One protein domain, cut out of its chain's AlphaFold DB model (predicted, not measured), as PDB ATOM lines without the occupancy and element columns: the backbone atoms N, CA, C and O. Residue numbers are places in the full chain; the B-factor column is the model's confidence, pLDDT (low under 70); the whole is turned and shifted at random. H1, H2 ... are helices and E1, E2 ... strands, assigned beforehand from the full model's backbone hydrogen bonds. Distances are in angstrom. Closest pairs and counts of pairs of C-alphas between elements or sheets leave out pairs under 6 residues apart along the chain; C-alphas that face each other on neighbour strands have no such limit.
ATOM      1  N   LEU A 170     188.422 194.300 194.466       86.81
ATOM      2  CA  LEU A 170     187.948 193.072 195.090       86.81
ATOM      3  C   LEU A 170     186.566 193.308 195.691       86.81
ATOM      4  O   LEU A 170     186.305 194.359 196.284       86.81
ATOM      5  N   ALA A 171     185.683 192.327 195.521       89.06
ATOM      6  CA  ALA A 171     184.355 192.327 196.111       89.06
ATOM      7  C   ALA A 171     184.355 191.483 197.391       89.06
ATOM      8  O   ALA A 171     184.687 190.302 197.365       89.06
ATOM      9  N   PHE A 172     183.952 192.091 198.501       90.00
ATOM     10  CA  PHE A 172     183.827 191.462 199.808       90.00
ATOM     11  C   PHE A 172     182.352 191.312 200.165       90.00
ATOM     12  O   PHE A 172     181.573 192.265 200.074       90.00
ATOM     13  N   LEU A 173     181.971 190.110 200.587       92.56
ATOM     14  CA  LEU A 173     180.630 189.823 201.080       92.56
ATOM     15  C   LEU A 173     180.592 190.036 202.591       92.56
ATOM     16  O   LEU A 173     181.383 189.450 203.325       92.56
ATOM     17  N   LYS A 174     179.651 190.857 203.058       93.00
ATOM     18  CA  LYS A 174     179.366 191.050 204.480       93.00
ATOM     19  C   LYS A 174     178.005 190.454 204.814       93.00
ATOM     20  O   LYS A 174     177.011 190.800 204.175       93.00
ATOM     21  N   PHE A 175     177.971 189.605 205.831       95.00
ATOM     22  CA  PHE A 175     176.764 188.936 206.302       95.00
ATOM     23  C   PHE A 175     176.308 189.499 207.662       95.00
ATOM     24  O   PHE A 175     177.103 190.159 208.340       95.00
ATOM     25  N   PRO A 176     175.030 189.302 208.030       93.38
ATOM     26  CA  PRO A 176     174.513 189.567 209.372       93.38
ATOM     27  C   PRO A 176     175.256 188.801 210.481       93.38
ATOM     28  O   PRO A 176     175.884 187.778 210.214       93.38
ATOM     29  N   GLU A 177     175.161 189.287 211.722       91.44
ATOM     30  CA  GLU A 177     175.919 188.779 212.884       91.44
ATOM     31  C   GLU A 177     175.528 187.360 213.317       91.44
ATOM     32  O   GLU A 177     176.279 186.698 214.026       91.44
ATOM     33  N   GLU A 178     174.369 186.855 212.893       91.62
ATOM     34  CA  GLU A 178     173.986 185.468 213.150       91.62
ATOM     35  C   GLU A 178     174.869 184.439 212.424       91.62
ATOM     36  O   GLU A 178     174.863 183.263 212.809       91.62
ATOM     37  N   PHE A 179     175.625 184.863 211.405       94.38
ATOM     38  CA  PHE A 179     176.525 184.011 210.636       94.38
ATOM     39  C   PHE A 179     177.990 184.316 210.929       94.38
ATOM     40  O   PHE A 179     178.386 185.470 211.071       94.38
ATOM     41  N   ASP A 180     178.812 183.269 210.871       94.19
ATOM     42  CA  ASP A 180     180.262 183.419 210.938       94.19
ATOM     43  C   ASP A 180     180.875 183.243 209.555       94.19
ATOM     44  O   ASP A 180     180.535 182.313 208.817       94.19
ATOM     45  N   THR A 181     181.820 184.118 209.221       93.88
ATOM     46  CA  THR A 181     182.588 184.058 207.977       93.88
ATOM     47  C   THR A 181     184.054 183.774 208.248       93.88
ATOM     48  O   THR A 181     184.665 184.421 209.098       93.88
ATOM     49  N   SER A 182     184.655 182.863 207.482       93.12
ATOM     50  CA  SER A 182     186.108 182.685 207.506       93.12
ATOM     51  C   SER A 182     186.843 183.911 206.962       93.12
ATOM     52  O   SER A 182     186.271 184.769 206.290       93.12
ATOM     53  N   LYS A 183     188.166 183.940 207.155       88.69
ATOM     54  CA  LYS A 183     189.020 184.838 206.373       88.69
ATOM     55  C   LYS A 183     188.834 184.545 204.871       88.69
ATOM     56  O   LYS A 183     188.749 183.361 204.517       88.69
ATOM     57  N   PRO A 184     188.764 185.575 204.010       87.25
ATOM     58  CA  PRO A 184     188.708 185.389 202.567       87.25
ATOM     59  C   PRO A 184     189.952 184.662 202.042       87.25
ATOM     60  O   PRO A 184     191.060 184.895 202.530       87.25
ATOM     61  N   LYS A 185     189.774 183.795 201.046       87.44
ATOM     62  CA  LYS A 185     190.848 183.053 200.375       87.44
ATOM     63  C   LYS A 185     190.731 183.233 198.870       87.44
ATOM     64  O   LYS A 185     189.628 183.160 198.339       87.44
ATOM     65  N   PHE A 186     191.851 183.443 198.190       85.50
ATOM     66  CA  PHE A 186     191.871 183.412 196.732       85.50
ATOM     67  C   PHE A 186     191.785 181.967 196.246       85.50
ATOM     68  O   PHE A 186     192.441 181.078 196.793       85.50
ATOM     69  N   CYS A 187     190.960 181.745 195.235       83.31
ATOM     70  CA  CYS A 187     190.841 180.481 194.527       83.31
ATOM     71  C   CYS A 187     190.998 180.762 193.037       83.31
ATOM     72  O   CYS A 187     190.422 181.726 192.539       83.31
ATOM     73  N   GLU A 188     191.775 179.938 192.345       85.44
ATOM     74  CA  GLU A 188     191.924 180.007 190.894       85.44
ATOM     75  C   GLU A 188     191.233 178.794 190.278       85.44
ATOM     76  O   GLU A 188     191.437 177.665 190.725       85.44
ATOM     77  N   ASP A 189     190.396 179.047 189.282       83.56
ATOM     78  CA  ASP A 189     189.697 178.044 188.491       83.56
ATOM     79  C   ASP A 189     189.930 178.330 187.002       83.56
ATOM     80  O   ASP A 189     189.922 179.486 186.571       83.56
ATOM     81  N   ASP A 190     190.139 177.283 186.204       78.69
ATOM     82  CA  ASP A 190     190.455 177.421 184.776       78.69
ATOM     83  C   ASP A 190     189.302 178.054 183.967       78.69
ATOM     84  O   ASP A 190     189.526 178.591 182.879       78.69
ATOM     85  N   VAL A 191     188.066 177.989 184.477       80.56
ATOM     86  CA  VAL A 191     186.851 178.508 183.836       80.56
ATOM     87  C   VAL A 191     186.456 179.867 184.414       80.56
ATOM     88  O   VAL A 191     186.169 180.795 183.655       80.56
ATOM     89  N   GLU A 192     186.430 180.000 185.740       74.12
ATOM     90  CA  GLU A 192     185.977 181.219 186.428       74.12
ATOM     91  C   GLU A 192     187.098 182.245 186.666       74.12
ATOM     92  O   GLU A 192     186.825 183.417 186.945       74.12
ATOM     93  N   GLY A 193     188.360 181.844 186.506       81.69
ATOM     94  CA  GLY A 193     189.522 182.674 186.792       81.69
ATOM     95  C   GLY A 193     189.794 182.781 188.292       81.69
ATOM     96  O   GLY A 193     189.661 181.815 189.038       81.69
ATOM     97  N   VAL A 194     190.220 183.962 188.742       82.12
ATOM     98  CA  VAL A 194     190.571 184.209 190.147       82.12
ATOM     99  C   VAL A 194     189.360 184.752 190.906       82.12
ATOM    100  O   VAL A 194     188.861 185.836 190.595       82.12
ATOM    101  N   SER A 195     188.944 184.038 191.948       85.06
ATOM    102  CA  SER A 195     187.798 184.358 192.800       85.06
ATOM    103  C   SER A 195     188.204 184.522 194.262       85.06
ATOM    104  O   SER A 195     189.171 183.924 194.738       85.06
ATOM    105  N   LEU A 196     187.441 185.332 195.000       85.75
ATOM    106  CA  LEU A 196     187.575 185.470 196.448       85.75
ATOM    107  C   LEU A 196     186.504 184.625 197.146       85.75
ATOM    108  O   LEU A 196     185.313 184.925 197.068       85.75
ATOM    109  N   CYS A 197     186.935 183.588 197.851       89.69
ATOM    110  CA  CYS A 197     186.072 182.622 198.515       89.69
ATOM    111  C   CYS A 197     186.022 182.857 200.026       89.69
ATOM    112  O   CYS A 197     187.034 183.125 200.674       89.69
ATOM    113  N   VAL A 198     184.831 182.699 200.603       91.69
ATOM    114  CA  VAL A 198     184.584 182.788 202.045       91.69
ATOM    115  C   VAL A 198     183.707 181.624 202.487       91.69
ATOM    116  O   VAL A 198     182.743 181.274 201.808       91.69
ATOM    117  N   MET A 199     184.036 181.010 203.623       93.81
ATOM    118  CA  MET A 199     183.189 179.989 204.234       93.81
ATOM    119  C   MET A 199     182.173 180.667 205.145       93.81
ATOM    120  O   MET A 199     182.562 181.349 206.091       93.81
ATOM    121  N   LEU A 200     180.889 180.452 204.866       95.06
ATOM    122  CA  LEU A 200     179.778 180.922 205.686       95.06
ATOM    123  C   LEU A 200     179.262 179.773 206.558       95.06
ATOM    124  O   LEU A 200     178.853 178.734 206.043       95.06
ATOM    125  N   SER A 201     179.288 179.960 207.874       94.38
ATOM    126  CA  SER A 201     178.865 178.968 208.868       94.38
ATOM    127  C   SER A 201     177.570 179.388 209.564       94.38
ATOM    128  O   SER A 201     177.100 180.514 209.411       94.38
ATOM    129  N   HIS A 202     176.991 178.474 210.346       92.88
ATOM    130  CA  HIS A 202     175.757 178.701 211.106       92.88
ATOM    131  C   HIS A 202     174.503 178.969 210.258       92.88
ATOM    132  O   HIS A 202     173.567 179.619 210.720       92.88
ATOM    133  N   LEU A 203     174.433 178.411 209.043       93.25
ATOM    134  CA  LEU A 203     173.281 178.577 208.145       93.25
ATOM    135  C   LEU A 203     171.940 178.206 208.797       93.25
ATOM    136  O   LEU A 203     170.924 178.820 208.498       93.25
ATOM    137  N   GLN A 204     171.929 177.261 209.740       89.75
ATOM    138  CA  GLN A 204     170.737 176.876 210.500       89.75
ATOM    139  C   GLN A 204     170.146 177.997 211.375       89.75
ATOM    140  O   GLN A 204     169.051 177.834 211.903       89.75
ATOM    141  N   ARG A 205     170.866 179.109 211.579       89.88
ATOM    142  CA  ARG A 205     170.372 180.291 212.305       89.88
ATOM    143  C   ARG A 205     169.606 181.262 211.402       89.88
ATOM    144  O   ARG A 205     168.953 182.169 211.923       89.88
ATOM    145  N   ALA A 206     169.672 181.084 210.080       90.00
ATOM    146  CA  ALA A 206     168.975 181.938 209.129       90.00
ATOM    147  C   ALA A 206     167.457 181.889 209.351       90.00
ATOM    148  O   ALA A 206     166.873 180.827 209.554       90.00
ATOM    149  N   LYS A 207     166.805 183.049 209.249       86.25
ATOM    150  CA  LYS A 207     165.343 183.187 209.325       86.25
ATOM    151  C   LYS A 207     164.760 183.424 207.929       86.25
ATOM    152  O   LYS A 207     164.073 184.417 207.713       86.25
ATOM    153  N   GLY A 208     165.082 182.531 206.993       87.94
ATOM    154  CA  GLY A 208     164.680 182.616 205.589       87.94
ATOM    155  C   GLY A 208     165.868 182.783 204.644       87.94
ATOM    156  O   GLY A 208     166.924 182.186 204.856       87.94
ATOM    157  N   GLU A 209     165.681 183.580 203.592       92.06
ATOM    158  CA  GLU A 209     166.720 183.855 202.598       92.06
ATOM    159  C   GLU A 209     167.953 184.522 203.215       92.06
ATOM    160  O   GLU A 209     167.859 185.372 204.105       92.06
ATOM    161  N   ILE A 210     169.128 184.168 202.695       94.00
ATOM    162  CA  ILE A 210     170.379 184.797 203.104       94.00
ATOM    163  C   ILE A 210     170.491 186.143 202.404       94.00
ATOM    164  O   ILE A 210     170.475 186.226 201.177       94.00
ATOM    165  N   ILE A 211     170.661 187.198 203.194       95.00
ATOM    166  CA  ILE A 211     170.872 188.555 202.703       95.00
ATOM    167  C   ILE A 211     172.295 188.980 203.060       95.00
ATOM    168  O   ILE A 211     172.731 188.798 204.194       95.00
ATOM    169  N   CYS A 212     173.015 189.572 202.113       95.06
ATOM    170  CA  CYS A 212     174.357 190.099 202.328       95.06
ATOM    171  C   CYS A 212     174.520 191.507 201.746       95.06
ATOM    172  O   CYS A 212     173.688 192.005 200.986       95.06
ATOM    173  N   SER A 213     175.613 192.167 202.110       95.88
ATOM    174  CA  SER A 213     176.064 193.400 201.470       95.88
ATOM    175  C   SER A 213     177.343 193.121 200.694       95.88
ATOM    176  O   SER A 213     178.257 192.480 201.209       95.88
ATOM    177  N   VAL A 214     177.425 193.632 199.468       94.94
ATOM    178  CA  VAL A 214     178.609 193.514 198.613       94.94
ATOM    179  C   VAL A 214     179.384 194.822 198.689       94.94
ATOM    180  O   VAL A 214     178.874 195.873 198.300       94.94
ATOM    181  N   LYS A 215     180.612 194.770 199.199       93.12
ATOM    182  CA  LYS A 215     181.536 195.904 199.246       93.12
ATOM    183  C   LYS A 215     182.592 195.742 198.167       93.12
ATOM    184  O   LYS A 215     183.314 194.756 198.163       93.12
ATOM    185  N   LEU A 216     182.707 196.712 197.274       92.12
ATOM    186  CA  LEU A 216     183.783 196.767 196.296       92.12
ATOM    187  C   LEU A 216     184.886 197.677 196.833       92.12
ATOM    188  O   LEU A 216     184.639 198.859 197.077       92.12
ATOM    189  N   SER A 217     186.094 197.147 196.971       89.25
ATOM    190  CA  SER A 217     187.268 197.873 197.457       89.25
ATOM    191  C   SER A 217     188.405 197.781 196.451       89.25
ATOM    192  O   SER A 217     188.537 196.784 195.747       89.25
ATOM    193  N   LYS A 218     189.246 198.813 196.367       85.50
ATOM    194  CA  LYS A 218     190.458 198.765 195.544       85.50
ATOM    195  C   LYS A 218     191.459 197.797 196.181       85.50
ATOM    196  O   LYS A 218     191.693 197.898 197.381       85.50
ATOM    197  N   ALA A 219     192.047 196.888 195.407       74.94
ATOM    198  CA  ALA A 219     193.085 195.995 195.911       74.94
ATOM    199  C   ALA A 219     194.317 196.822 196.304       74.94
ATOM    200  O   ALA A 219     194.851 197.569 195.481       74.94
ATOM    201  N   ASN A 220     194.736 196.716 197.564       65.75
ATOM    202  CA  ASN A 220     195.998 197.269 198.039       65.75
ATOM    203  C   ASN A 220     196.990 196.115 198.163       65.75
ATOM    204  O   ASN A 220     196.655 195.079 198.728       65.75
ATOM    205  N   VAL A 221     198.191 196.296 197.614       53.91
ATOM    206  CA  VAL A 221     199.220 195.244 197.546       53.91
ATOM    207  C   VAL A 221     199.750 194.876 198.941       53.91
ATOM    208  O   VAL A 221     200.205 193.755 199.125       53.91
ATOM    209  N   ASP A 222     199.585 195.762 199.933       53.75
ATOM    210  CA  ASP A 222     200.246 195.626 201.237       53.75
ATOM    211  C   ASP A 222     199.298 195.494 202.452       53.75
ATOM    212  O   ASP A 222     199.750 195.102 203.524       53.75
ATOM    213  N   GLU A 223     197.988 195.757 202.329       53.44
ATOM    214  CA  GLU A 223     197.061 195.742 203.480       53.44
ATOM    215  C   GLU A 223     195.610 195.388 203.088       53.44
ATOM    216  O   GLU A 223     194.922 196.191 202.459       53.44
ATOM    217  N   GLY A 224     195.134 194.211 203.520       62.53
ATOM    218  CA  GLY A 224     193.718 193.870 203.769       62.53
ATOM    219  C   GLY A 224     192.625 194.419 202.826       62.53
ATOM    220  O   GLY A 224     192.764 194.444 201.602       62.53
ATOM    221  N   GLU A 225     191.469 194.791 203.403       65.44
ATOM    222  CA  GLU A 225     190.408 195.514 202.682       65.44
ATOM    223  C   GLU A 225     190.927 196.917 202.328       65.44
ATOM    224  O   GLU A 225     191.000 197.799 203.182       65.44
ATOM    225  N   GLY A 226     191.288 197.136 201.062       75.31
ATOM    226  CA  GLY A 226     191.716 198.454 200.599       75.31
ATOM    227  C   GLY A 226     190.576 199.479 200.550       75.31
ATOM    228  O   GLY A 226     189.450 199.239 200.993       75.31
ATOM    229  N   LYS A 227     190.852 200.662 199.989       85.38
ATOM    230  CA  LYS A 227     189.894 201.779 199.976       85.38
ATOM    231  C   LYS A 227     188.562 201.364 199.343       85.38
ATOM    232  O   LYS A 227     188.522 200.977 198.173       85.38
ATOM    233  N   LEU A 228     187.483 201.520 200.107       87.44
ATOM    234  CA  LEU A 228     186.121 201.284 199.651       87.44
ATOM    235  C   LEU A 228     185.778 202.174 198.448       87.44
ATOM    236  O   LEU A 228     185.992 203.388 198.472       87.44
ATOM    237  N   VAL A 229     185.218 201.554 197.413       92.25
ATOM    238  CA  VAL A 229     184.801 202.198 196.161       92.25
ATOM    239  C   VAL A 229     183.283 202.259 196.057       92.25
ATOM    240  O   VAL A 229     182.736 203.303 195.712       92.25
ATOM    241  N   ALA A 230     182.596 201.160 196.367       93.00
ATOM    242  CA  ALA A 230     181.140 201.088 196.311       93.00
ATOM    243  C   ALA A 230     180.598 200.064 197.310       93.00
ATOM    244  O   ALA A 230     181.265 199.082 197.631       93.00
ATOM    245  N   ILE A 231     179.366 200.268 197.770       95.00
ATOM    246  CA  ILE A 231     178.622 199.287 198.564       95.00
ATOM    247  C   ILE A 231     177.266 199.083 197.916       95.00
ATOM    248  O   ILE A 231     176.591 200.044 197.549       95.00
ATOM    249  N   ARG A 232     176.853 197.822 197.822       96.12
ATOM    250  CA  ARG A 232     175.484 197.443 197.511       96.12
ATOM    251  C   ARG A 232     174.918 196.638 198.668       96.12
ATOM    252  O   ARG A 232     175.371 195.528 198.940       96.12
ATOM    253  N   GLU A 233     173.945 197.210 199.357       96.06
ATOM    254  CA  GLU A 233     173.329 196.574 200.517       96.06
ATOM    255  C   GLU A 233     172.194 195.629 200.123       96.06
ATOM    256  O   GLU A 233     171.621 195.730 199.033       96.06
ATOM    257  N   ARG A 234     171.853 194.724 201.045       93.50
ATOM    258  CA  ARG A 234     170.650 193.880 200.997       93.50
ATOM    259  C   ARG A 234     170.493 193.067 199.706       93.50
ATOM    260  O   ARG A 234     169.423 193.036 199.104       93.50
ATOM    261  N   GLN A 235     171.562 192.419 199.268       95.56
ATOM    262  CA  GLN A 235     171.526 191.467 198.165       95.56
ATOM    263  C   GLN A 235     171.050 190.110 198.681       95.56
ATOM    264  O   GLN A 235     171.645 189.565 199.607       95.56
ATOM    265  N   SER A 236     169.964 189.591 198.108       94.38
ATOM    266  CA  SER A 236     169.478 188.250 198.440       94.38
ATOM    267  C   SER A 236     170.272 187.206 197.661       94.38
ATOM    268  O   SER A 236     170.423 187.309 196.443       94.38
ATOM    269  N   LEU A 237     170.761 186.198 198.378       93.19
ATOM    270  CA  LEU A 237     171.294 184.954 197.827       93.19
ATOM    271  C   LEU A 237     170.215 183.852 197.778       93.19
ATOM    272  O   LEU A 237     170.507 182.722 197.392       93.19
ATOM    273  N   GLY A 238     168.977 184.168 198.176       93.56
ATOM    274  CA  GLY A 238     167.879 183.217 198.299       93.56
ATOM    275  C   GLY A 238     168.075 182.216 199.440       93.56
ATOM    276  O   GLY A 238     168.893 182.405 200.347       93.56
ATOM    277  N   HIS A 239     167.310 181.124 199.397       93.44
ATOM    278  CA  HIS A 239     167.493 180.001 200.313       93.44
ATOM    279  C   HIS A 239     168.629 179.080 199.852       93.44
ATOM    280  O   HIS A 239     168.546 178.424 198.807       93.44
ATOM    281  N   VAL A 240     169.647 178.959 200.697       91.06
ATOM    282  CA  VAL A 240     170.818 178.097 200.519       91.06
ATOM    283  C   VAL A 240     170.782 176.943 201.528       91.06
ATOM    284  O   VAL A 240     170.709 177.170 202.736       91.06
ATOM    285  N   LEU A 241     170.864 175.698 201.048       91.88
ATOM    286  CA  LEU A 241     170.970 174.488 201.879       91.88
ATOM    287  C   LEU A 241     169.871 174.400 202.964       91.88
ATOM    288  O   LEU A 241     168.681 174.457 202.653       91.88
ATOM    289  N   ILE A 242     170.275 174.271 204.232       90.50
ATOM    290  CA  ILE A 242     169.409 174.065 205.400       90.50
ATOM    291  C   ILE A 242     168.418 175.213 205.634       90.50
ATOM    292  O   ILE A 242     167.397 175.008 206.277       90.50
ATOM    293  N   THR A 243     168.667 176.399 205.072       89.56
ATOM    294  CA  THR A 243     167.777 177.568 205.218       89.56
ATOM    295  C   THR A 243     166.414 177.390 204.549       89.56
ATOM    296  O   THR A 243     165.527 178.215 204.748       89.56
ATOM    297  N   ARG A 244     166.234 176.336 203.739       88.94
ATOM    298  CA  ARG A 244     164.926 175.941 203.191       88.94
ATOM    299  C   ARG A 244     164.027 175.262 204.218       88.94
ATOM    300  O   ARG A 244     162.832 175.155 203.972       88.94
TER     301      ARG A 244
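Overview. This is residues 170 to 244 of the 254 residues of an uncharacterized protein of Globodera pallida (UniProt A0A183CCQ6). A narrow, strongly twisted sheet of three strands, E1, E4 and E5, runs along the longest axis; near one end of it a separate two-stranded hairpin, E2 and E3, points away, and the short helix H1 lies toward the other end. The two links that lead to and from the hairpin run side by side for part of their way, with residues 180 to 181 paired to 200 to 201, antiparallel. The printed part has 75 residues, in the order E1, E2, E3, E4, E5, H1; the larger sheet has the order E1, E4, E5, and both sheets are antiparallel. The class is mostly strand, though under half of the residues, 36, are in named elements. The whole is only just compact, close to loose, with a radius of gyration of the C-alphas of 13.6 A and spans of 39 by 28 by 18 A.

Along the chain. E4, residues 211 to 218, is 23.2 A long. E5, residues 228 to 236, is 21.2 A long and bends by 50 degrees at residue 233. E1, residues 170 to 174, begins at C-alpha 170 (187.948, 193.072, 195.090). E2 holds residues 185 to 189 and E3 residues 193 to 197. H1, residues 241 to 244, ends at C-alpha 244 (164.926, 175.941, 203.191).

Arrangement. E4 is the inner strand of its sheet. E1 and E4 are antiparallel at 150 degrees, with N 172 and O 215 2.8 A apart. E4 and E5 form a hairpin, with N 214 and O 232 2.8 A apart. The hairpin E2 and E3 has N 187 and O 195 2.9 A apart. The closest C-alphas of E1 and E3, those of Ala 171 and Leu 196, are 7.6 A apart. H1 is not on the larger sheet and is too short for an O i to N i+4 pair; its one O i to N i+3 pair is within range.

Size, cuts and confidence. The C-alphas farthest apart, of Asp 222 and Arg 244, are 40.5 A apart. The printed part has no cut. The link E3 to E4 is long, with 13 residues. Residues 220 to 225 have pLDDT under 70.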